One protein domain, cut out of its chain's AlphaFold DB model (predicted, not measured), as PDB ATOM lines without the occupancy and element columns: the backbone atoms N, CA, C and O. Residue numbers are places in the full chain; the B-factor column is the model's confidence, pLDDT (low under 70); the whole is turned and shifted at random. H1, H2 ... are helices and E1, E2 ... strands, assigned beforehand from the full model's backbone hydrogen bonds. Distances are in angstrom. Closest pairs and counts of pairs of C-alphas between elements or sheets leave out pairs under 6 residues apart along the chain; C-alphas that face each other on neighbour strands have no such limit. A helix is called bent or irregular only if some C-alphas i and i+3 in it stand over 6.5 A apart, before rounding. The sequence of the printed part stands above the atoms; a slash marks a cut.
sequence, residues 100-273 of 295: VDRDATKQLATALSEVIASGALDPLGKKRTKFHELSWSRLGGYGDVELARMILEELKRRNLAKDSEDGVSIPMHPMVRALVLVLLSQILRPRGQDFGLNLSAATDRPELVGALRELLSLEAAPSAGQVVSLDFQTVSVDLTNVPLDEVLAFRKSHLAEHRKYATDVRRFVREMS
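Overview. This is residues 100 to 273 of the 295 residues of an uncharacterized protein of Verrucomicrobia bacterium (UniProt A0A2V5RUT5). At one end is a head, in which H1 packs side by side with H2 and on H3, and the small sheet E1 E2 packs on the first part of H3; from H3 the chain leads through the folded-back pair H4 and E3, H5 across H3, and H6, to H7 at the other end, a long helix bent into an L that H6 alone joins by touch. The printed part has 174 residues with seven named helices and three named strands, in the order H1 E1 H2 E2 H3 H4 E3 H5 H6 H7; the class is mostly helix, and E1 and E2 are antiparallel. The whole is loose, with a radius of gyration of the C-alphas of 19.5 A, and elongated, spanning 53 by 34 by 31 A.

Arrangement. H1, residues 102 to 117, touches H2, residues 145 to 157, at a shallow tilt of 21 degrees, the same way; the closest C-alphas, of Ala 109 and Leu 147, are 6.7 A apart, and H2 does so with residues 147 to 151 alone. E1, residues 132 to 135, and E2, residues 169 to 172, are antiparallel neighbours, with N 134 and O 170 within hydrogen-bond range at 2.9 A and N 172 and O 132 at 2.8 A. H3, residues 174 to 187, touches H1 at a steep tilt of 45 degrees, opposite ways; the closest C-alphas, of Ala 104 and Ile 187, are 6.3 A apart. The closest C-alphas of E1 and H3, of His 132 and Pro 174, are 5.6 A apart. H4, residues 190 to 195, and H3 meet only through their link. E3, residues 197 to 202, pairs with no named strand. H5, residues 206 to 216, touches H3 about perpendicular at 82 degrees, closest at the C-alphas of Leu 179 and Leu 212, 6.8 A. The closest C-alphas of E3 and H6, residues 224 to 235, are those of Ala 201 and Gly 225, 5.2 A apart. H7, residues 244 to 273, was assigned by its hydrogen bonds as one helix but is bent, with C-alphas 253 and 256 8.4 A apart; its arms H7a, residues 244 to 253, and H7b, residues 256 to 273, are about perpendicular at 90 degrees. H6 touches H7b with residues 231 to 235 alone, about perpendicular at 90 degrees, closest at the C-alphas of Val 235 and Ala 262, 6.5 A. Both arms are apart from H1, H2, H3 and H5. Every O i to N i+4 pair is within range in H1, H2, H3, H5, H7a and H7b, against 6 of 8 in H6 and 0 of 2 in H4, where 3 of 3 O i to N i+3 pairs are.

Along the chain. H1 begins at C-alpha 102 (170.682, 160.705, 158.459) and is 21.9 A long; E1 is 10.0 A, H2 18.3 A and E2 9.1 A. H3 is 19.9 A from C-alpha 174 (153.926, 176.949, 166.175), H4 10.1 A, E3 14.5 A, H5 15.4 A and H6 16.5 A. H7a is 14.4 A, and H7b, 26.0 A, ends at C-alpha 273 (138.888, 175.465, 130.942).

Size, cuts and confidence. The C-alphas of Glu 165 and Met 272, the two farthest apart, are 56.5 A apart. The printed part has no cut; the links H1 to E1 and H2 to E2 are long. Residues 240 to 246, of which 244 to 246 belong to H7, and residues 251 to 257 of H7 stand free. The mean pLDDT of the printed part is 84.4, and residues 217 to 236, 269 to 270 and 272 to 273 are under 70.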
ATOM      1  N   VAL A 100     163.036 159.135 159.712       96.44
ATOM      2  CA  VAL A 100     163.890 160.332 159.650       96.44
ATOM      3  C   VAL A 100     165.343 159.913 159.860       96.44
ATOM      4  O   VAL A 100     165.924 160.081 160.930       96.44
ATOM      5  N   ASP A 101     165.922 159.332 158.812       95.19
ATOM      6  CA  ASP A 101     167.314 158.896 158.801       95.19
ATOM      7  C   ASP A 101     168.311 160.061 158.668       95.19
ATOM      8  O   ASP A 101     167.956 161.246 158.664       95.19
ATOM      9  N   ARG A 102     169.600 159.724 158.569       96.62
ATOM     10  CA  ARG A 102     170.682 160.705 158.459       96.62
ATOM     11  C   ARG A 102     170.534 161.628 157.249       96.62
ATOM     12  O   ARG A 102     170.794 162.824 157.359       96.62
ATOM     13  N   ASP A 103     170.131 161.104 156.098       96.25
ATOM     14  CA  ASP A 103     170.019 161.911 154.880       96.25
ATOM     15  C   ASP A 103     168.761 162.781 154.902       96.25
ATOM     16  O   ASP A 103     168.817 163.936 154.481       96.25
ATOM     17  N   ALA A 104     167.649 162.275 155.442       95.88
ATOM     18  CA  ALA A 104     166.455 163.077 155.694       95.88
ATOM     19  C   ALA A 104     166.753 164.208 156.690       95.88
ATOM     20  O   ALA A 104     166.347 165.349 156.470       95.88
ATOM     21  N   THR A 105     167.528 163.916 157.739       98.06
ATOM     22  CA  THR A 105     167.974 164.911 158.724       98.06
ATOM     23  C   THR A 105     168.847 165.984 158.080       98.06
ATOM     24  O   THR A 105     168.623 167.168 158.315       98.06
ATOM     25  N   LYS A 106     169.794 165.608 157.212       97.62
ATOM     26  CA  LYS A 106     170.605 166.570 156.448       97.62
ATOM     27  C   LYS A 106     169.751 167.451 155.542       97.62
ATOM     28  O   LYS A 106     169.922 168.660 155.562       97.62
ATOM     29  N   GLN A 107     168.825 166.870 154.776       93.19
ATOM     30  CA  GLN A 107     167.929 167.641 153.906       93.19
ATOM     31  C   GLN A 107     167.081 168.631 154.708       93.19
ATOM     32  O   GLN A 107     166.954 169.791 154.317       93.19
ATOM     33  N   LEU A 108     166.548 168.194 155.854       95.00
ATOM     34  CA  LEU A 108     165.795 169.056 156.758       95.00
ATOM     35  C   LEU A 108     166.675 170.183 157.311       95.00
ATOM     36  O   LEU A 108     166.268 171.341 157.281       95.00
ATOM     37  N   ALA A 109     167.877 169.857 157.791       94.69
ATOM     38  CA  ALA A 109     168.815 170.826 158.344       94.69
ATOM     39  C   ALA A 109     169.250 171.861 157.297       94.69
ATOM     40  O   ALA A 109     169.269 173.050 157.608       94.69
ATOM     41  N   THR A 110     169.536 171.442 156.061       90.56
ATOM     42  CA  THR A 110     169.858 172.345 154.946       90.56
ATOM     43  C   THR A 110     168.702 173.301 154.669       90.56
ATOM     44  O   THR A 110     168.891 174.513 154.737       90.56
ATOM     45  N   ALA A 111     167.490 172.777 154.453       87.44
ATOM     46  CA  ALA A 111     166.320 173.603 154.157       87.44
ATOM     47  C   ALA A 111     165.994 174.584 155.299       87.44
ATOM     48  O   ALA A 111     165.699 175.753 155.061       87.44
ATOM     49  N   LEU A 112     166.078 174.138 156.558       90.75
ATOM     50  CA  LEU A 112     165.874 175.016 157.712       90.75
ATOM     51  C   LEU A 112     166.980 176.062 157.847       90.75
ATOM     52  O   LEU A 112     166.678 177.202 158.186       90.75
ATOM     53  N   SER A 113     168.237 175.707 157.576       89.38
ATOM     54  CA  SER A 113     169.362 176.647 157.649       89.38
ATOM     55  C   SER A 113     169.228 177.759 156.617       89.38
ATOM     56  O   SER A 113     169.459 178.915 156.953       89.38
ATOM     57  N   GLU A 114     168.794 177.442 155.395       86.25
ATOM     58  CA  GLU A 114     168.507 178.441 154.356       86.25
ATOM     59  C   GLU A 114     167.402 179.413 154.796       86.25
ATOM     60  O   GLU A 114     167.546 180.629 154.667       86.25
ATOM     61  N   VAL A 115     166.323 178.893 155.394       87.88
ATOM     62  CA  VAL A 115     165.223 179.712 155.928       87.88
ATOM     63  C   VAL A 115     165.657 180.560 157.129       87.88
ATOM     64  O   VAL A 115     165.213 181.696 157.284       87.88
ATOM     65  N   ILE A 116     166.514 180.029 158.000       87.75
ATOM     66  CA  ILE A 116     167.065 180.779 159.131       87.75
ATOM     67  C   ILE A 116     167.993 181.891 158.626       87.75
ATOM     68  O   ILE A 116     167.901 183.024 159.097       87.75
ATOM     69  N   ALA A 117     168.867 181.585 157.666       87.38
ATOM     70  CA  ALA A 117     169.838 182.523 157.110       87.38
ATOM     71  C   ALA A 117     169.181 183.670 156.328       87.38
ATOM     72  O   ALA A 117     169.733 184.766 156.288       87.38
ATOM     73  N   SER A 118     167.997 183.451 155.748       87.25
ATOM     74  CA  SER A 118     167.240 184.508 155.065       87.25
ATOM     75  C   SER A 118     166.615 185.538 156.015       87.25
ATOM     76  O   SER A 118     166.123 186.568 155.557       87.25
ATOM     77  N   GLY A 119     166.597 185.273 157.328       86.38
ATOM     78  CA  GLY A 119     165.945 186.129 158.325       86.38
ATOM     79  C   GLY A 119     164.415 186.035 158.325       86.38
ATOM     80  O   GLY A 119     163.753 186.741 159.088       86.38
ATOM     81  N   ALA A 120     163.821 185.137 157.525       88.25
ATOM     82  CA  ALA A 120     162.365 184.991 157.417       88.25
ATOM     83  C   ALA A 120     161.684 184.670 158.763       88.25
ATOM     84  O   ALA A 120     160.514 184.991 158.972       88.25
ATOM     85  N   LEU A 121     162.410 184.053 159.701       89.94
ATOM     86  CA  LEU A 121     161.886 183.681 161.019       89.94
ATOM     87  C   LEU A 121     162.075 184.763 162.096       89.94
ATOM     88  O   LEU A 121     161.443 184.679 163.151       89.94
ATOM     89  N   ASP A 122     162.895 185.788 161.855       89.38
ATOM     90  CA  ASP A 122     163.255 186.802 162.859       89.38
ATOM     91  C   ASP A 122     162.055 187.581 163.434       89.38
ATOM     92  O   ASP A 122     162.048 187.883 164.635       89.38
ATOM     93  N   PRO A 123     160.994 187.898 162.659       89.69
ATOM     94  CA  PRO A 123     159.811 188.559 163.207       89.69
ATOM     95  C   PRO A 123     159.052 187.712 164.238       89.69
ATOM     96  O   PRO A 123     158.353 188.271 165.087       89.69
ATOM     97  N   LEU A 124     159.171 186.379 164.177       90.75
ATOM     98  CA  LEU A 124     158.402 185.463 165.023       90.75
ATOM     99  C   LEU A 124     158.851 185.519 166.488       90.75
ATOM    100  O   LEU A 124     158.009 185.504 167.382       90.75
ATOM    101  N   GLY A 125     160.157 185.659 166.738       87.06
ATOM    102  CA  GLY A 125     160.730 185.677 168.091       87.06
ATOM    103  C   GLY A 125     160.348 186.906 168.928       87.06
ATOM    104  O   GLY A 125     160.548 186.918 170.139       87.06
ATOM    105  N   LYS A 126     159.779 187.945 168.301       83.81
ATOM    106  CA  LYS A 126     159.389 189.203 168.963       83.81
ATOM    107  C   LYS A 126     157.995 189.143 169.592       83.81
ATOM    108  O   LYS A 126     157.665 189.975 170.435       83.81
ATOM    109  N   LYS A 127     157.154 188.196 169.168       79.25
ATOM    110  CA  LYS A 127     155.769 188.071 169.631       79.25
ATOM    111  C   LYS A 127     155.671 187.008 170.718       79.25
ATOM    112  O   LYS A 127     156.221 185.916 170.597       79.25
ATOM    113  N   ARG A 128     154.917 187.304 171.780       81.44
ATOM    114  CA  ARG A 128     154.621 186.319 172.822       81.44
ATOM    115  C   ARG A 128     153.601 185.314 172.282       81.44
ATOM    116  O   ARG A 128     152.420 185.628 172.179       81.44
ATOM    117  N   THR A 129     154.066 184.109 171.969       87.44
ATOM    118  CA  THR A 129     153.252 183.012 171.423       87.44
ATOM    119  C   THR A 129     153.336 181.789 172.337       87.44
ATOM    120  O   THR A 129     154.377 181.537 172.944       87.44
ATOM    121  N   LYS A 130     152.250 181.011 172.451       92.62
ATOM    122  CA  LYS A 130     152.273 179.711 173.144       92.62
ATOM    123  C   LYS A 130     153.023 178.687 172.288       92.62
ATOM    124  O   LYS A 130     152.717 178.525 171.111       92.62
ATOM    125  N   PHE A 131     154.001 178.007 172.877       94.31
ATOM    126  CA  PHE A 131     154.811 177.015 172.172       94.31
ATOM    127  C   PHE A 131     154.046 175.699 172.061       94.31
ATOM    128  O   PHE A 131     153.257 175.356 172.942       94.31
ATOM    129  N   HIS A 132     154.272 174.986 170.962       94.06
ATOM    130  CA  HIS A 132     153.726 173.661 170.698       94.06
ATOM    131  C   HIS A 132     154.866 172.653 170.627       94.06
ATOM    132  O   HIS A 132     155.965 172.979 170.184       94.06
ATOM    133  N   GLU A 133     154.594 171.416 171.014       94.56
ATOM    134  CA  GLU A 133     155.615 170.373 171.039       94.56
ATOM    135  C   GLU A 133     155.903 169.816 169.639       94.56
ATOM    136  O   GLU A 133     154.995 169.489 168.858       94.56
ATOM    137  N   LEU A 134     157.192 169.692 169.334       96.25
ATOM    138  CA  LEU A 134     157.732 168.876 168.254       96.25
ATOM    139  C   LEU A 134     158.604 167.784 168.877       96.25
ATOM    140  O   LEU A 134     159.496 168.075 169.660       96.25
ATOM    141  N   SER A 135     158.391 166.531 168.500       96.44
ATOM    142  CA  SER A 135     159.220 165.424 168.977       96.44
ATOM    143  C   SER A 135     160.662 165.503 168.451       96.44
ATOM    144  O   SER A 135     160.871 165.783 167.268       96.44
ATOM    145  N   TRP A 136     161.644 165.158 169.288       96.62
ATOM    146  CA  TRP A 136     163.077 165.117 168.956       96.62
ATOM    147  C   TRP A 136     163.372 164.286 167.703       96.62
ATOM    148  O   TRP A 136     164.116 164.712 166.820       96.62
ATOM    149  N   SER A 137     162.695 163.146 167.556       96.56
ATOM    150  CA  SER A 137     162.781 162.289 166.371       96.56
ATOM    151  C   SER A 137     162.338 162.971 165.080       96.56
ATOM    152  O   SER A 137     162.960 162.770 164.042       96.56
ATOM    153  N   ARG A 138     161.329 163.848 165.127       96.75
ATOM    154  CA  ARG A 138     160.895 164.605 163.942       96.75
ATOM    155  C   ARG A 138     161.852 165.749 163.605       96.75
ATOM    156  O   ARG A 138     161.949 166.105 162.442       96.75
ATOM    157  N   LEU A 139     162.604 166.291 164.567       97.06
ATOM    158  CA  LEU A 139     163.684 167.241 164.260       97.06
ATOM    159  C   LEU A 139     164.922 166.551 163.639       97.06
ATOM    160  O   LEU A 139     165.868 167.228 163.252       97.06
ATOM    161  N   GLY A 140     164.922 165.217 163.521       96.69
ATOM    162  CA  GLY A 140     166.051 164.436 163.004       96.69
ATOM    163  C   GLY A 140     167.022 163.960 164.080       96.69
ATOM    164  O   GLY A 140     168.103 163.462 163.782       96.69
ATOM    165  N   GLY A 141     166.624 164.055 165.348       96.12
ATOM    166  CA  GLY A 141     167.460 163.716 166.491       96.12
ATOM    167  C   GLY A 141     167.944 162.266 166.571       96.12
ATOM    168  O   GLY A 141     168.879 161.992 167.314       96.12
ATOM    169  N   TYR A 142     167.330 161.346 165.821       95.69
ATOM    170  CA  TYR A 142     167.763 159.948 165.699       95.69
ATOM    171  C   TYR A 142     168.568 159.687 164.415       95.69
ATOM    172  O   TYR A 142     169.338 158.732 164.366       95.69
ATOM    173  N   GLY A 143     168.420 160.534 163.390       96.38
ATOM    174  CA  GLY A 143     169.152 160.416 162.131       96.38
ATOM    175  C   GLY A 143     170.543 161.048 162.193       96.38
ATOM    176  O   GLY A 143     171.518 160.435 161.756       96.38
ATOM    177  N   ASP A 144     170.650 162.264 162.740       97.81
ATOM    178  CA  ASP A 144     171.924 162.954 162.979       97.81
ATOM    179  C   ASP A 144     171.803 163.905 164.189       97.81
ATOM    180  O   ASP A 144     171.301 165.027 164.088       97.81
ATOM    181  N   VAL A 145     172.242 163.425 165.360       96.81
ATOM    182  CA  VAL A 145     172.100 164.113 166.658       96.81
ATOM    183  C   VAL A 145     172.750 165.496 166.648       96.81
ATOM    184  O   VAL A 145     172.177 166.449 167.177       96.81
ATOM    185  N   GLU A 146     173.940 165.615 166.059       97.44
ATOM    186  CA  GLU A 146     174.702 166.865 166.080       97.44
ATOM    187  C   GLU A 146     174.066 167.917 165.169       97.44
ATOM    188  O   GLU A 146     173.935 169.073 165.575       97.44
ATOM    189  N   LEU A 147     173.582 167.523 163.983       97.06
ATOM    190  CA  LEU A 147     172.827 168.433 163.113       97.06
ATOM    191  C   LEU A 147     171.514 168.881 163.761       97.06
ATOM    192  O   LEU A 147     171.218 170.077 163.778       97.06
ATOM    193  N   ALA A 148     170.747 167.953 164.336       96.88
ATOM    194  CA  ALA A 148     169.500 168.290 165.018       96.88
ATOM    195  C   ALA A 148     169.738 169.248 166.199       96.88
ATOM    196  O   ALA A 148     168.993 170.214 166.377       96.88
ATOM    197  N   ARG A 149     170.813 169.032 166.974       96.88
ATOM    198  CA  ARG A 149     171.193 169.908 168.091       96.88
ATOM    199  C   ARG A 149     171.624 171.287 167.598       96.88
ATOM    200  O   ARG A 149     171.191 172.283 168.166       96.88
ATOM    201  N   MET A 150     172.412 171.361 166.526       97.00
ATOM    202  CA  MET A 150     172.828 172.631 165.924       97.00
ATOM    203  C   MET A 150     171.623 173.479 165.496       97.00
ATOM    204  O   MET A 150     171.552 174.660 165.834       97.00
ATOM    205  N   ILE A 151     170.650 172.868 164.811       96.62
ATOM    206  CA  ILE A 151     169.408 173.543 164.413       96.62
ATOM    207  C   ILE A 151     168.607 173.986 165.641       96.62
ATOM    208  O   ILE A 151     168.138 175.124 165.688       96.62
ATOM    209  N   LEU A 152     168.458 173.117 166.648       97.31
ATOM    210  CA  LEU A 152     167.732 173.453 167.872       97.31
ATOM    211  C   LEU A 152     168.350 174.660 168.590       97.31
ATOM    212  O   LEU A 152     167.624 175.578 168.969       97.31
ATOM    213  N   GLU A 153     169.672 174.690 168.745       97.38
ATOM    214  CA  GLU A 153     170.368 175.808 169.384       97.38
ATOM    215  C   GLU A 153     170.190 177.117 168.606       97.38
ATOM    216  O   GLU A 153     169.962 178.174 169.201       97.38
ATOM    217  N   GLU A 154     170.199 177.063 167.275       96.38
ATOM    218  CA  GLU A 154     169.991 178.250 166.447       96.38
ATOM    219  C   GLU A 154     168.560 178.806 166.551       96.38
ATOM    220  O   GLU A 154     168.353 180.028 166.588       96.38
ATOM    221  N   LEU A 155     167.568 177.918 166.679       96.81
ATOM    222  CA  LEU A 155     166.178 178.282 166.961       96.81
ATOM    223  C   LEU A 155     166.007 178.831 168.385       96.81
ATOM    224  O   LEU A 155     165.291 179.817 168.577       96.81
ATOM    225  N   LYS A 156     166.678 178.246 169.386       96.62
ATOM    226  CA  LYS A 156     166.669 178.735 170.778       96.62
ATOM    227  C   LYS A 156     167.222 180.153 170.878       96.62
ATOM    228  O   LYS A 156     166.574 181.009 171.475       96.62
ATOM    229  N   ARG A 157     168.349 180.447 170.214       95.94
ATOM    230  CA  ARG A 157     168.939 181.804 170.157       95.94
ATOM    231  C   ARG A 157     167.979 182.866 169.615       95.94
ATOM    232  O   ARG A 157     168.101 184.034 169.965       95.94
ATOM    233  N   ARG A 158     167.011 182.465 168.788       94.38
ATOM    234  CA  ARG A 158     165.970 183.340 168.215       94.38
ATOM    235  C   ARG A 158     164.674 183.379 169.019       94.38
ATOM    236  O   ARG A 158     163.706 183.982 168.566       94.38
ATOM    237  N   ASN A 159     164.629 182.745 170.190       95.62
ATOM    238  CA  ASN A 159     163.403 182.544 170.966       95.62
ATOM    239  C   ASN A 159     162.313 181.788 170.181       95.62
ATOM    240  O   ASN A 159     161.124 182.061 170.339       95.62
ATOM    241  N   LEU A 160     162.705 180.844 169.318       96.56
ATOM    242  CA  LEU A 160     161.791 180.027 168.509       96.56
ATOM    243  C   LEU A 160     161.661 178.585 169.008       96.56
ATOM    244  O   LEU A 160     160.769 177.862 168.566       96.56
ATOM    245  N   ALA A 161     162.524 178.169 169.929       97.00
ATOM    246  CA  ALA A 161     162.465 176.888 170.617       97.00
ATOM    247  C   ALA A 161     162.953 177.047 172.064       97.00
ATOM    248  O   ALA A 161     163.549 178.069 172.414       97.00
ATOM    249  N   LYS A 162     162.667 176.058 172.910       96.12
ATOM    250  CA  LYS A 162     163.171 175.958 174.285       96.12
ATOM    251  C   LYS A 162     163.775 174.582 174.522       96.12
ATOM    252  O   LYS A 162     163.603 173.676 173.706       96.12
ATOM    253  N   ASP A 163     164.453 174.447 175.653       94.00
ATOM    254  CA  ASP A 163     164.861 173.146 176.161       94.00
ATOM    255  C   ASP A 163     163.650 172.238 176.380       94.00
ATOM    256  O   ASP A 163     162.555 172.688 176.730       94.00
ATOM    257  N   SER A 164     163.864 170.955 176.117       93.00
ATOM    258  CA  SER A 164     162.885 169.909 176.373       93.00
ATOM    259  C   SER A 164     162.838 169.603 177.870       93.00
ATOM    260  O   SER A 164     163.886 169.455 178.498       93.00
ATOM    261  N   GLU A 165     161.635 169.498 178.435       90.88
ATOM    262  CA  GLU A 165     161.434 169.131 179.846       90.88
ATOM    263  C   GLU A 165     161.461 167.606 180.057       90.88
ATOM    264  O   GLU A 165     161.855 167.132 181.119       90.88
ATOM    265  N   ASP A 166     161.076 166.836 179.036       89.56
ATOM    266  CA  ASP A 166     160.940 165.371 179.058       89.56
ATOM    267  C   ASP A 166     162.023 164.642 178.236       89.56
ATOM    268  O   ASP A 166     162.036 163.414 178.152       89.56
ATOM    269  N   GLY A 167     162.932 165.389 177.602       87.25
ATOM    270  CA  GLY A 167     164.003 164.876 176.748       87.25
ATOM    271  C   GLY A 167     163.559 164.394 175.362       87.25
ATOM    272  O   GLY A 167     164.411 164.017 174.556       87.25
ATOM    273  N   VAL A 168     162.258 164.408 175.050       90.31
ATOM    274  CA  VAL A 168     161.713 163.881 173.783       90.31
ATOM    275  C   VAL A 168     160.789 164.855 173.060       90.31
ATOM    276  O   VAL A 168     160.627 164.737 171.846       90.31
ATOM    277  N   SER A 169     160.239 165.842 173.760       93.88
ATOM    278  CA  SER A 169     159.316 166.853 173.255       93.88
ATOM    279  C   SER A 169     159.966 168.228 173.361       93.88
ATOM    280  O   SER A 169     160.289 168.715 174.441       93.88
ATOM    281  N   ILE A 170     160.182 168.868 172.216       96.69
ATOM    282  CA  ILE A 170     160.789 170.190 172.097       96.69
ATOM    283  C   ILE A 170     159.667 171.230 172.062       96.69
ATOM    284  O   ILE A 170     158.902 171.253 171.087       96.69
ATOM    285  N   PRO A 171     159.567 172.138 173.046       97.25
ATOM    286  CA  PRO A 171     158.694 173.291 172.917       97.25
ATOM    287  C   PRO A 171     159.204 174.175 171.774       97.25
ATOM    288  O   PRO A 171     160.324 174.684 171.812       97.25
ATOM    289  N   MET A 172     158.367 174.393 170.762       96.12
ATOM    290  CA  MET A 172     158.724 175.112 169.542       96.12
ATOM    291  C   MET A 172     157.641 176.118 169.147       96.12
ATOM    292  O   MET A 172     156.443 175.897 169.352       96.12
ATOM    293  N   HIS A 173     158.048 177.237 168.550       95.69
ATOM    294  CA  HIS A 173     157.119 178.214 167.999       95.69
ATOM    295  C   HIS A 173     156.204 177.530 166.959       95.69
ATOM    296  O   HIS A 173     156.719 176.850 166.065       95.69
ATOM    297  N   PRO A 174     154.866 177.708 167.007       92.88
ATOM    298  CA  PRO A 174     153.926 176.949 166.175       92.88
ATOM    299  C   PRO A 174     154.217 177.009 164.674       92.88
ATOM    300  O   PRO A 174     154.085 176.003 163.984       92.88
ATOM    301  N   MET A 175     154.661 178.168 164.180       90.50
ATOM    302  CA  MET A 175     155.014 178.350 162.769       90.50
ATOM    303  C   MET A 175     156.302 177.612 162.374       90.50
ATOM    304  O   MET A 175     156.381 177.049 161.289       90.50
ATOM    305  N   VAL A 176     157.291 177.539 163.269       94.31
ATOM    306  CA  VAL A 176     158.521 176.768 163.018       94.31
ATOM    307  C   VAL A 176     158.214 175.275 163.067       94.31
ATOM    308  O   VAL A 176     158.607 174.533 162.173       94.31
ATOM    309  N   ARG A 177     157.407 174.837 164.040       94.75
ATOM    310  CA  ARG A 177     156.899 173.461 164.098       94.75
ATOM    311  C   ARG A 177     156.162 173.084 162.808       94.75
ATOM    312  O   ARG A 177     156.374 172.002 162.269       94.75
ATOM    313  N   ALA A 178     155.288 173.963 162.323       90.56
ATOM    314  CA  ALA A 178     154.563 173.786 161.071       90.56
ATOM    315  C   ALA A 178     155.516 173.645 159.875       90.56
ATOM    316  O   ALA A 178     155.382 172.692 159.111       90.56
ATOM    317  N   LEU A 179     156.505 174.538 159.766       90.69
ATOM    318  CA  LEU A 179     157.534 174.496 158.729       90.69
ATOM    319  C   LEU A 179     158.268 173.152 158.716       90.69
ATOM    320  O   LEU A 179     158.328 172.506 157.674       90.69
ATOM    321  N   VAL A 180     158.764 172.700 159.872       94.50
ATOM    322  CA  VAL A 180     159.470 171.416 159.998       94.50
ATOM    323  C   VAL A 180     158.613 170.265 159.470       94.50
ATOM    324  O   VAL A 180     159.081 169.443 158.689       94.50
ATOM    325  N   LEU A 181     157.336 170.218 159.847       93.56
ATOM    326  CA  LEU A 181     156.436 169.129 159.464       93.56
ATOM    327  C   LEU A 181     156.042 169.170 157.983       93.56
ATOM    328  O   LEU A 181     155.876 168.115 157.373       93.56
ATOM    329  N   VAL A 182     155.933 170.363 157.394       88.25
ATOM    330  CA  VAL A 182     155.739 170.529 155.946       88.25
ATOM    331  C   VAL A 182     156.980 170.076 155.179       88.25
ATOM    332  O   VAL A 182     156.851 169.360 154.192       88.25
ATOM    333  N   LEU A 183     158.181 170.443 155.631       88.69
ATOM    334  CA  LEU A 183     159.425 170.008 154.993       88.69
ATOM    335  C   LEU A 183     159.575 168.484 155.065       88.69
ATOM    336  O   LEU A 183     159.806 167.846 154.039       88.69
ATOM    337  N   LEU A 184     159.347 167.881 156.235       93.50
ATOM    338  CA  LEU A 184     159.355 166.424 156.393       93.50
ATOM    339  C   LEU A 184     158.332 165.732 155.491       93.50
ATOM    340  O   LEU A 184     158.647 164.696 154.908       93.50
ATOM    341  N   SER A 185     157.127 166.294 155.331       89.00
ATOM    342  CA  SER A 185     156.111 165.688 154.464       89.00
ATOM    343  C   SER A 185     156.538 165.620 152.999       89.00
ATOM    344  O   SER A 185     156.057 164.750 152.278       89.00
ATOM    345  N   GLN A 186     157.472 166.478 152.570       85.06
ATOM    346  CA  GLN A 186     158.091 166.413 151.245       85.06
ATOM    347  C   GLN A 186     159.334 165.515 151.220       85.06
ATOM    348  O   GLN A 186     159.439 164.655 150.347       85.06
ATOM    349  N   ILE A 187     160.246 165.685 152.181       87.94
ATOM    350  CA  ILE A 187     161.529 164.962 152.258       87.94
ATOM    351  C   ILE A 187     161.309 163.451 152.370       87.94
ATOM    352  O   ILE A 187     162.025 162.669 151.751       87.94
ATOM    353  N   LEU A 188     160.301 163.024 153.132       92.50
ATOM    354  CA  LEU A 188     160.062 161.606 153.400       92.50
ATOM    355  C   LEU A 188     159.285 160.895 152.284       92.50
ATOM    356  O   LEU A 188     159.112 159.680 152.357       92.50
ATOM    357  N   ARG A 189     158.837 161.596 151.228       87.44
ATOM    358  CA  ARG A 189     158.051 160.965 150.152       87.44
ATOM    359  C   ARG A 189     158.768 159.787 149.486       87.44
ATOM    360  O   ARG A 189     158.153 158.726 149.385       87.44
ATOM    361  N   PRO A 190     160.050 159.912 149.087       86.31
ATOM    362  CA  PRO A 190     160.788 158.796 148.498       86.31
ATOM    363  C   PRO A 190     161.049 157.666 149.503       86.31
ATOM    364  O   PRO A 190     161.068 156.506 149.113       86.31
ATOM    365  N   ARG A 191     161.180 157.985 150.800       88.94
ATOM    366  CA  ARG A 191     161.412 157.006 151.881       88.94
ATOM    367  C   ARG A 191     160.221 156.087 152.136       88.94
ATOM    368  O   ARG A 191     160.384 155.015 152.699       88.94
ATOM    369  N   GLY A 192     159.023 156.468 151.692       87.44
ATOM    370  CA  GLY A 192     157.859 155.584 151.735       87.44
ATOM    371  C   GLY A 192     158.076 154.254 151.011       87.44
ATOM    372  O   GLY A 192     157.513 153.236 151.418       87.44
ATOM    373  N   GLN A 193     158.921 154.252 149.974       90.00
ATOM    374  CA  GLN A 193     159.182 153.077 149.144       90.00
ATOM    375  C   GLN A 193     159.846 151.951 149.943       90.00
ATOM    376  O   GLN A 193     159.520 150.786 149.721       90.00
ATOM    377  N   ASP A 194     160.665 152.300 150.942       88.81
ATOM    378  CA  ASP A 194     161.305 151.352 151.866       88.81
ATOM    379  C   ASP A 194     160.268 150.554 152.685       88.81
ATOM    380  O   ASP A 194     160.553 149.474 153.198       88.81
ATOM    381  N   PHE A 195     159.031 151.059 152.758       88.06
ATOM    382  CA  PHE A 195     157.892 150.449 153.446       88.06
ATOM    383  C   PHE A 195     156.802 149.952 152.480       88.06
ATOM    384  O   PHE A 195     155.699 149.616 152.915       88.06
ATOM    385  N   GLY A 196     157.078 149.909 151.171       91.81
ATOM    386  CA  GLY A 196     156.107 149.495 150.152       91.81
ATOM    387  C   GLY A 196     154.998 150.522 149.884       91.81
ATOM    388  O   GLY A 196     153.924 150.159 149.393       91.81
ATOM    389  N   LEU A 197     155.233 151.796 150.216       93.81
ATOM    390  CA  LEU A 197     154.263 152.885 150.102       93.81
ATOM    391  C   LEU A 197     154.743 153.957 149.117       93.81
ATOM    392  O   LEU A 197     155.919 154.307 149.068       93.81
ATOM    393  N   ASN A 198     153.813 154.550 148.379       90.62
ATOM    394  CA  ASN A 198     154.023 155.820 147.697       90.62
ATOM    395  C   ASN A 198     153.384 156.926 148.542       90.62
ATOM    396  O   ASN A 198     152.168 156.952 148.695       90.62
ATOM    397  N   LEU A 199     154.187 157.812 149.135       87.06
ATOM    398  CA  LEU A 199     153.675 158.835 150.048       87.06
ATOM    399  C   LEU A 199     153.352 160.141 149.313       87.06
ATOM    400  O   LEU A 199     154.198 160.763 148.656       87.06
ATOM    401  N   SER A 200     152.122 160.597 149.517       86.50
ATOM    402  CA  SER A 200     151.578 161.818 148.935       86.50
ATOM    403  C   SER A 200     151.197 162.782 150.051       86.50
ATOM    404  O   SER A 200     150.219 162.562 150.757       86.50
ATOM    405  N   ALA A 201     151.989 163.838 150.240       85.81
ATOM    406  CA  ALA A 201     151.765 164.817 151.301       85.81
ATOM    407  C   ALA A 201     150.355 165.426 151.216       85.81
ATOM    408  O   ALA A 201     149.964 165.937 150.165       85.81
ATOM    409  N   ALA A 202     149.617 165.401 152.323       86.44
ATOM    410  CA  ALA A 202     148.235 165.851 152.380       86.44
ATOM    411  C   ALA A 202     147.946 166.571 153.711       86.44
ATOM    412  O   ALA A 202     148.446 166.176 154.764       86.44
ATOM    413  N   THR A 203     147.129 167.627 153.676       86.38
ATOM    414  CA  THR A 203     146.728 168.373 154.877       86.38
ATOM    415  C   THR A 203     145.290 168.873 154.789       86.38
ATOM    416  O   THR A 203     144.845 169.307 153.728       86.38
ATOM    417  N   ASP A 204     144.595 168.857 155.924       85.44
ATOM    418  CA  ASP A 204     143.295 169.500 156.140       85.44
ATOM    419  C   ASP A 204     143.430 170.946 156.642       85.44
ATOM    420  O   ASP A 204     142.430 171.581 156.968       85.44
ATOM    421  N   ARG A 205     144.662 171.473 156.702       84.38
ATOM    422  CA  ARG A 205     144.975 172.829 157.175       84.38
ATOM    423  C   ARG A 205     145.673 173.668 156.101       84.38
ATOM    424  O   ARG A 205     146.846 174.033 156.268       84.38
ATOM    425  N   PRO A 206     145.010 173.959 154.967       79.44
ATOM    426  CA  PRO A 206     145.611 174.732 153.881       79.44
ATOM    427  C   PRO A 206     146.033 176.142 154.318       79.44
ATOM    428  O   PRO A 206     147.010 176.674 153.792       79.44
ATOM    429  N   GLU A 207     145.371 176.723 155.319       79.62
ATOM    430  CA  GLU A 207     145.705 178.031 155.883       79.62
ATOM    431  C   GLU A 207     147.114 178.071 156.489       79.62
ATOM    432  O   GLU A 207     147.810 179.077 156.383       79.62
ATOM    433  N   LEU A 208     147.579 176.956 157.059       78.88
ATOM    434  CA  LEU A 208     148.927 176.844 157.612       78.88
ATOM    435  C   LEU A 208     149.984 176.814 156.503       78.88
ATOM    436  O   LEU A 208     151.049 177.408 156.651       78.88
ATOM    437  N   VAL A 209     149.683 176.167 155.374       78.25
ATOM    438  CA  VAL A 209     150.558 176.187 154.193       78.25
ATOM    439  C   VAL A 209     150.580 177.584 153.570       78.25
ATOM    440  O   VAL A 209     151.649 178.060 153.197       78.25
ATOM    441  N   GLY A 210     149.427 178.257 153.492       72.81
ATOM    442  CA  GLY A 210     149.322 179.644 153.034       72.81
ATOM    443  C   GLY A 210     150.159 180.599 153.886       72.81
ATOM    444  O   GLY A 210     151.025 181.290 153.357       72.81
ATOM    445  N   ALA A 211     149.997 180.549 155.209       76.31
ATOM    446  CA  ALA A 211     150.754 181.387 156.135       76.31
ATOM    447  C   ALA A 211     152.272 181.135 156.068       76.31
ATOM    448  O   ALA A 211     153.061 182.074 156.164       76.31
ATOM    449  N   LEU A 212     152.700 179.882 155.873       79.81
ATOM    450  CA  LEU A 212     154.114 179.563 155.651       79.81
ATOM    451  C   LEU A 212     154.628 180.130 154.328       79.81
ATOM    452  O   LEU A 212     155.741 180.639 154.281       79.81
ATOM    453  N   ARG A 213     153.835 180.070 153.256       78.62
ATOM    454  CA  ARG A 213     154.214 180.657 151.964       78.62
ATOM    455  C   ARG A 213     154.388 182.165 152.045       78.62
ATOM    456  O   ARG A 213     155.380 182.674 151.533       78.62
ATOM    457  N   GLU A 214     153.459 182.847 152.710       76.50
ATOM    458  CA  GLU A 214     153.539 184.286 152.964       76.50
ATOM    459  C   GLU A 214     154.778 184.635 153.792       76.50
ATOM    460  O   GLU A 214     155.554 185.505 153.403       76.50
ATOM    461  N   LEU A 215     155.014 183.908 154.894       74.06
ATOM    462  CA  LEU A 215     156.185 184.107 155.751       74.06
ATOM    463  C   LEU A 215     157.496 183.955 154.977       74.06
ATOM    464  O   LEU A 215     158.428 184.730 155.174       74.06
ATOM    465  N   LEU A 216     157.574 182.941 154.117       74.31
ATOM    466  CA  LEU A 216     158.790 182.615 153.382       74.31
ATOM    467  C   LEU A 216     158.958 183.439 152.098       74.31
ATOM    468  O   LEU A 216     159.977 183.283 151.434       74.31
ATOM    469  N   SER A 217     157.988 184.295 151.738       67.56
ATOM    470  CA  SER A 217     157.982 185.067 150.481       67.56
ATOM    471  C   SER A 217     158.363 184.216 149.256       67.56
ATOM    472  O   SER A 217     159.072 184.671 148.361       67.56
ATOM    473  N   LEU A 218     157.929 182.951 149.236       57.19
ATOM    474  CA  LEU A 218     158.250 182.006 148.167       57.19
ATOM    475  C   LEU A 218     157.313 182.241 146.980       57.19
ATOM    476  O   LEU A 218     156.099 182.065 147.109       57.19
ATOM    477  N   GLU A 219     157.869 182.560 145.808       42.56
ATOM    478  CA  GLU A 219     157.146 182.420 144.542       42.56
ATOM    479  C   GLU A 219     156.727 180.951 144.385       42.56
ATOM    480  O   GLU A 219     157.534 180.020 144.356       42.56
ATOM    481  N   ALA A 220     155.418 180.729 144.408       46.44
ATOM    482  CA  ALA A 220     154.806 179.427 144.590       46.44
ATOM    483  C   ALA A 220     155.049 178.473 143.407       46.44
ATOM    484  O   ALA A 220     154.285 178.472 142.445       46.44
ATOM    485  N   ALA A 221     156.020 177.564 143.520       39.81
ATOM    486  CA  ALA A 221     156.015 176.342 142.718       39.81
ATOM    487  C   ALA A 221     154.967 175.353 143.284       39.81
ATOM    488  O   ALA A 221     154.924 175.131 144.503       39.81
ATOM    489  N   PRO A 222     154.094 174.763 142.447       39.28
ATOM    490  CA  PRO A 222     153.086 173.815 142.906       39.28
ATOM    491  C   PRO A 222     153.755 172.499 143.325       39.28
ATOM    492  O   PRO A 222     154.255 171.743 142.495       39.28
ATOM    493  N   SER A 223     153.761 172.203 144.627       40.75
ATOM    494  CA  SER A 223     154.069 170.857 145.116       40.75
ATOM    495  C   SER A 223     152.838 169.958 144.942       40.75
ATOM    496  O   SER A 223     151.702 170.430 144.964       40.75
ATOM    497  N   ALA A 224     153.039 168.645 144.784       38.81
ATOM    498  CA  ALA A 224     151.955 167.676 144.557       38.81
ATOM    499  C   ALA A 224     150.827 167.728 145.619       38.81
ATOM    500  O   ALA A 224     149.682 167.410 145.314       38.81
ATOM    501  N   GLY A 225     151.113 168.200 146.839       39.75
ATOM    502  CA  GLY A 225     150.105 168.414 147.887       39.75
ATOM    503  C   GLY A 225     149.132 169.573 147.611       39.75
ATOM    504  O   GLY A 225     147.999 169.555 148.088       39.75
ATOM    505  N   GLN A 226     149.518 170.563 146.798       41.59
ATOM    506  CA  GLN A 226     148.581 171.589 146.325       41.59
ATOM    507  C   GLN A 226     147.674 171.083 145.216       41.59
ATOM    508  O   GLN A 226     146.517 171.485 145.165       41.59
ATOM    509  N   VAL A 227     148.177 170.174 144.378       38.97
ATOM    510  CA  VAL A 227     147.361 169.483 143.373       38.97
ATOM    511  C   VAL A 227     146.272 168.680 144.078       38.97
ATOM    512  O   VAL A 227     145.111 168.845 143.753       38.97
ATOM    513  N   VAL A 228     146.618 167.962 145.152       40.88
ATOM    514  CA  VAL A 228     145.670 167.293 146.060       40.88
ATOM    515  C   VAL A 228     144.608 168.286 146.576       40.88
ATOM    516  O   VAL A 228     143.427 168.087 146.314       40.88
ATOM    517  N   SER A 229     144.976 169.402 147.220       44.62
ATOM    518  CA  SER A 229     143.982 170.361 147.756       44.62
ATOM    519  C   SER A 229     143.067 170.995 146.692       44.62
ATOM    520  O   SER A 229     141.890 171.220 146.973       44.62
ATOM    521  N   LEU A 230     143.579 171.272 145.487       39.06
ATOM    522  CA  LEU A 230     142.789 171.766 144.348       39.06
ATOM    523  C   LEU A 230     141.895 170.663 143.747       39.06
ATOM    524  O   LEU A 230     140.754 170.923 143.360       39.06
ATOM    525  N   ASP A 231     142.378 169.420 143.732       46.06
ATOM    526  CA  ASP A 231     141.705 168.259 143.144       46.06
ATOM    527  C   ASP A 231     140.564 167.714 144.012       46.06
ATOM    528  O   ASP A 231     139.598 167.168 143.470       46.06
ATOM    529  N   PHE A 232     140.660 167.840 145.342       51.28
ATOM    530  CA  PHE A 232     139.602 167.435 146.274       51.28
ATOM    531  C   PHE A 232     138.444 168.433 146.293       51.28
ATOM    532  O   PHE A 232     137.291 168.015 146.256       51.28
ATOM    533  N   GLN A 233     138.723 169.741 146.306       47.34
ATOM    534  CA  GLN A 233     137.670 170.765 146.367       47.34
ATOM    535  C   GLN A 233     136.847 170.860 145.076       47.34
ATOM    536  O   GLN A 233     135.668 171.194 145.129       47.34
ATOM    537  N   THR A 234     137.443 170.548 143.921       47.59
ATOM    538  CA  THR A 234     136.772 170.731 142.622       47.59
ATOM    539  C   THR A 234     135.947 169.508 142.189       47.59
ATOM    540  O   THR A 234     135.036 169.656 141.379       47.59
ATOM    541  N   VAL A 235     136.253 168.297 142.692       52.00
ATOM    542  CA  VAL A 235     135.682 167.031 142.168       52.00
ATOM    543  C   VAL A 235     135.251 166.026 143.258       52.00
ATOM    544  O   VAL A 235     134.766 164.947 142.931       52.00
ATOM    545  N   SER A 236     135.380 166.338 144.554       63.78
ATOM    546  CA  SER A 236     134.955 165.424 145.632       63.78
ATOM    547  C   SER A 236     133.641 165.847 146.284       63.78
ATOM    548  O   SER A 236     133.324 167.029 146.389       63.78
ATOM    549  N   VAL A 237     132.902 164.854 146.779       71.94
ATOM    550  CA  VAL A 237     131.739 165.037 147.658       71.94
ATOM    551  C   VAL A 237     132.221 165.286 149.091       71.94
ATOM    552  O   VAL A 237     133.282 164.786 149.469       71.94
ATOM    553  N   ASP A 238     131.467 166.045 149.889       82.44
ATOM    554  CA  ASP A 238     131.739 166.213 151.321       82.44
ATOM    555  C   ASP A 238     131.184 165.023 152.119       82.44
ATOM    556  O   ASP A 238     129.971 164.856 152.248       82.44
ATOM    557  N   LEU A 239     132.080 164.195 152.661       87.69
ATOM    558  CA  LEU A 239     131.729 163.014 153.451       87.69
ATOM    559  C   LEU A 239     131.705 163.266 154.965       87.69
ATOM    560  O   LEU A 239     131.641 162.309 155.739       87.69
ATOM    561  N   THR A 240     131.751 164.520 155.424       87.31
ATOM    562  CA  THR A 240     131.788 164.847 156.863       87.31
ATOM    563  C   THR A 240     130.663 164.161 157.640       87.31
ATOM    564  O   THR A 240     130.933 163.496 158.645       87.31
ATOM    565  N   ASN A 241     129.440 164.223 157.110       90.44
ATOM    566  CA  ASN A 241     128.238 163.664 157.736       90.44
ATOM    567  C   ASN A 241     127.963 162.193 157.383       90.44
ATOM    568  O   ASN A 241     126.996 161.628 157.883       90.44
ATOM    569  N   VAL A 242     128.788 161.567 156.539       92.25
ATOM    570  CA  VAL A 242     128.618 160.156 156.161       92.25
ATOM    571  C   VAL A 242     129.342 159.275 157.184       92.25
ATOM    572  O   VAL A 242     130.526 159.519 157.444       92.25
ATOM    573  N   PRO A 243     128.692 158.271 157.796       94.81
ATOM    574  CA  PRO A 243     129.354 157.323 158.691       94.81
ATOM    575  C   PRO A 243     130.570 156.645 158.040       94.81
ATOM    576  O   PRO A 243     130.592 156.384 156.838       94.81
ATOM    577  N   LEU A 244     131.630 156.391 158.817       95.38
ATOM    578  CA  LEU A 244     132.866 155.831 158.255       95.38
ATOM    579  C   LEU A 244     132.643 154.431 157.666       95.38
ATOM    580  O   LEU A 244     133.223 154.107 156.635       95.38
ATOM    581  N   ASP A 245     131.822 153.602 158.298       96.12
ATOM    582  CA  ASP A 245     131.476 152.261 157.829       96.12
ATOM    583  C   ASP A 245     130.786 152.279 156.459       96.12
ATOM    584  O   ASP A 245     131.134 151.461 155.607       96.12
ATOM    585  N   GLU A 246     129.912 153.253 156.195       95.56
ATOM    586  CA  GLU A 246     129.327 153.464 154.864       95.56
ATOM    587  C   GLU A 246     130.391 153.844 153.827       95.56
ATOM    588  O   GLU A 246     130.420 153.282 152.729       95.56
ATOM    589  N   VAL A 247     131.324 154.739 154.180       94.94
ATOM    590  CA  VAL A 247     132.452 155.106 153.301       94.94
ATOM    591  C   VAL A 247     133.327 153.885 153.001       94.94
ATOM    592  O   VAL A 247     133.736 153.670 151.858       94.94
ATOM    593  N   LEU A 248     133.600 153.051 154.008       96.19
ATOM    594  CA  LEU A 248     134.379 151.822 153.853       96.19
ATOM    595  C   LEU A 248     133.634 150.776 153.013       96.19
ATOM    596  O   LEU A 248     134.260 150.116 152.181       96.19
ATOM    597  N   ALA A 249     132.319 150.638 153.181       96.06
ATOM    598  CA  ALA A 249     131.486 149.759 152.366       96.06
ATOM    599  C   ALA A 249     131.464 150.214 150.898       96.06
ATOM    600  O   ALA A 249     131.712 149.405 150.002       96.06
ATOM    601  N   PHE A 250     131.272 151.514 150.652       95.44
ATOM    602  CA  PHE A 250     131.352 152.096 149.312       95.44
ATOM    603  C   PHE A 250     132.721 151.840 148.680       95.44
ATOM    604  O   PHE A 250     132.808 151.375 147.546       95.44
ATOM    605  N   ARG A 251     133.805 152.079 149.428       94.06
ATOM    606  CA  ARG A 251     135.177 151.838 148.966       94.06
ATOM    607  C   ARG A 251     135.392 150.383 148.545       94.06
ATOM    608  O   ARG A 251     135.994 150.146 147.502       94.06
ATOM    609  N   LYS A 252     134.908 149.414 149.322       94.25
ATOM    610  CA  LYS A 252     135.051 147.984 148.991       94.25
ATOM    611  C   LYS A 252     134.370 147.623 147.669       94.25
ATOM    612  O   LYS A 252     134.907 146.803 146.931       94.25
ATOM    613  N   SER A 253     133.236 148.250 147.370       94.94
ATOM    614  CA  SER A 253     132.414 147.906 146.207       94.94
ATOM    615  C   SER A 253     132.688 148.756 144.962       94.94
ATOM    616  O   SER A 253     132.422 148.284 143.861       94.94
ATOM    617  N   HIS A 254     133.172 149.998 145.113       93.50
ATOM    618  CA  HIS A 254     133.123 151.010 144.042       93.50
ATOM    619  C   HIS A 254     134.375 151.891 143.902       93.50
ATOM    620  O   HIS A 254     134.360 152.881 143.166       93.50
ATOM    621  N   LEU A 255     135.471 151.600 144.614       90.62
ATOM    622  CA  LEU A 255     136.657 152.466 144.591       90.62
ATOM    623  C   LEU A 255     137.261 152.621 143.187       90.62
ATOM    624  O   LEU A 255     137.696 153.717 142.826       90.62
ATOM    625  N   ALA A 256     137.318 151.542 142.406       89.50
ATOM    626  CA  ALA A 256     137.933 151.562 141.081       89.50
ATOM    627  C   ALA A 256     137.133 152.446 140.112       89.50
ATOM    628  O   ALA A 256     137.697 153.296 139.418       89.50
ATOM    629  N   GLU A 257     135.811 152.293 140.120       90.56
ATOM    630  CA  GLU A 257     134.862 153.085 139.349       90.56
ATOM    631  C   GLU A 257     134.905 154.548 139.774       90.56
ATOM    632  O   GLU A 257     134.987 155.429 138.919       90.56
ATOM    633  N   HIS A 258     134.926 154.814 141.083       87.69
ATOM    634  CA  HIS A 258     135.014 156.168 141.614       87.69
ATOM    635  C   HIS A 258     136.314 156.869 141.190       87.69
ATOM    636  O   HIS A 258     136.280 157.998 140.700       87.69
ATOM    637  N   ARG A 259     137.471 156.205 141.314       85.88
ATOM    638  CA  ARG A 259     138.769 156.766 140.889       85.88
ATOM    639  C   ARG A 259     138.806 157.066 139.392       85.88
ATOM    640  O   ARG A 259     139.338 158.103 138.985       85.88
ATOM    641  N   LYS A 260     138.226 156.181 138.576       86.81
ATOM    642  CA  LYS A 260     138.078 156.401 137.135       86.81
ATOM    643  C   LYS A 260     137.183 157.609 136.859       86.81
ATOM    644  O   LYS A 260     137.617 158.527 136.171       86.81
ATOM    645  N   TYR A 261     135.997 157.649 137.467       84.06
ATOM    646  CA  TYR A 261     135.061 158.768 137.363       84.06
ATOM    647  C   TYR A 261     135.729 160.101 137.715       84.06
ATOM    648  O   TYR A 261     135.692 161.035 136.917       84.06
ATOM    649  N   ALA A 262     136.412 160.181 138.858       79.75
ATOM    650  CA  ALA A 262     137.069 161.410 139.286       79.75
ATOM    651  C   ALA A 262     138.182 161.846 138.316       79.75
ATOM    652  O   ALA A 262     138.333 163.033 138.028       79.75
ATOM    653  N   THR A 263     138.941 160.892 137.772       79.81
ATOM    654  CA  THR A 263     139.975 161.167 136.763       79.81
ATOM    655  C   THR A 263     139.365 161.717 135.471       79.81
ATOM    656  O   THR A 263     139.881 162.688 134.911       79.81
ATOM    657  N   ASP A 264     138.258 161.133 135.013       80.25
ATOM    658  CA  ASP A 264     137.566 161.548 133.792       80.25
ATOM    659  C   ASP A 264     136.915 162.932 133.956       80.25
ATOM    660  O   ASP A 264     137.054 163.782 133.076       80.25
ATOM    661  N   VAL A 265     136.302 163.219 135.113       72.56
ATOM    662  CA  VAL A 265     135.754 164.551 135.425       72.56
ATOM    663  C   VAL A 265     136.850 165.613 135.424       72.56
ATOM    664  O   VAL A 265     136.672 166.671 134.822       72.56
ATOM    665  N   ARG A 266     138.011 165.347 136.036       71.44
ATOM    666  CA  ARG A 266     139.139 166.299 136.023       71.44
ATOM    667  C   ARG A 266     139.627 166.584 134.613       71.44
ATOM    668  O   ARG A 266     139.869 167.740 134.266       71.44
ATOM    669  N   ARG A 267     139.766 165.536 133.799       70.69
ATOM    670  CA  ARG A 267     140.152 165.678 132.393       70.69
ATOM    671  C   ARG A 267     139.160 166.572 131.655       70.69
ATOM    672  O   ARG A 267     139.586 167.538 131.030       70.69
ATOM    673  N   PHE A 268     137.867 166.307 131.817       71.31
ATOM    674  CA  PHE A 268     136.802 167.096 131.213       71.31
ATOM    675  C   PHE A 268     136.827 168.566 131.666       71.31
ATOM    676  O   PHE A 268     136.819 169.466 130.831       71.31
ATOM    677  N   VAL A 269     136.925 168.842 132.973       67.69
ATOM    678  CA  VAL A 269     136.999 170.217 133.507       67.69
ATOM    679  C   VAL A 269     138.219 170.957 132.957       67.69
ATOM    680  O   VAL A 269     138.108 172.114 132.545       67.69
ATOM    681  N   ARG A 270     139.378 170.288 132.892       66.38
ATOM    682  CA  ARG A 270     140.597 170.854 132.308       66.38
ATOM    683  C   ARG A 270     140.402 171.188 130.832       66.38
ATOM    684  O   ARG A 270     140.723 172.302 130.430       66.38
ATOM    685  N   GLU A 271     139.868 170.266 130.042       71.69
ATOM    686  CA  GLU A 271     139.579 170.491 128.622       71.69
ATOM    687  C   GLU A 271     138.625 171.678 128.432       71.69
ATOM    688  O   GLU A 271     138.922 172.581 127.654       71.69
ATOM    689  N   MET A 272     137.557 171.759 129.229       68.75
ATOM    690  CA  MET A 272     136.609 172.877 129.199       68.75
ATOM    691  C   MET A 272     137.246 174.221 129.581       68.75
ATOM    692  O   MET A 272     136.889 175.251 129.008       68.75
ATOM    693  N   SER A 273     138.192 174.237 130.525       67.25
ATOM    694  CA  SER A 273     138.888 175.465 130.942       67.25
ATOM    695  C   SER A 273     139.765 176.068 129.838       67.25
ATOM    696  O   SER A 273     139.940 177.286 129.798       67.25
TER     697      SER A 273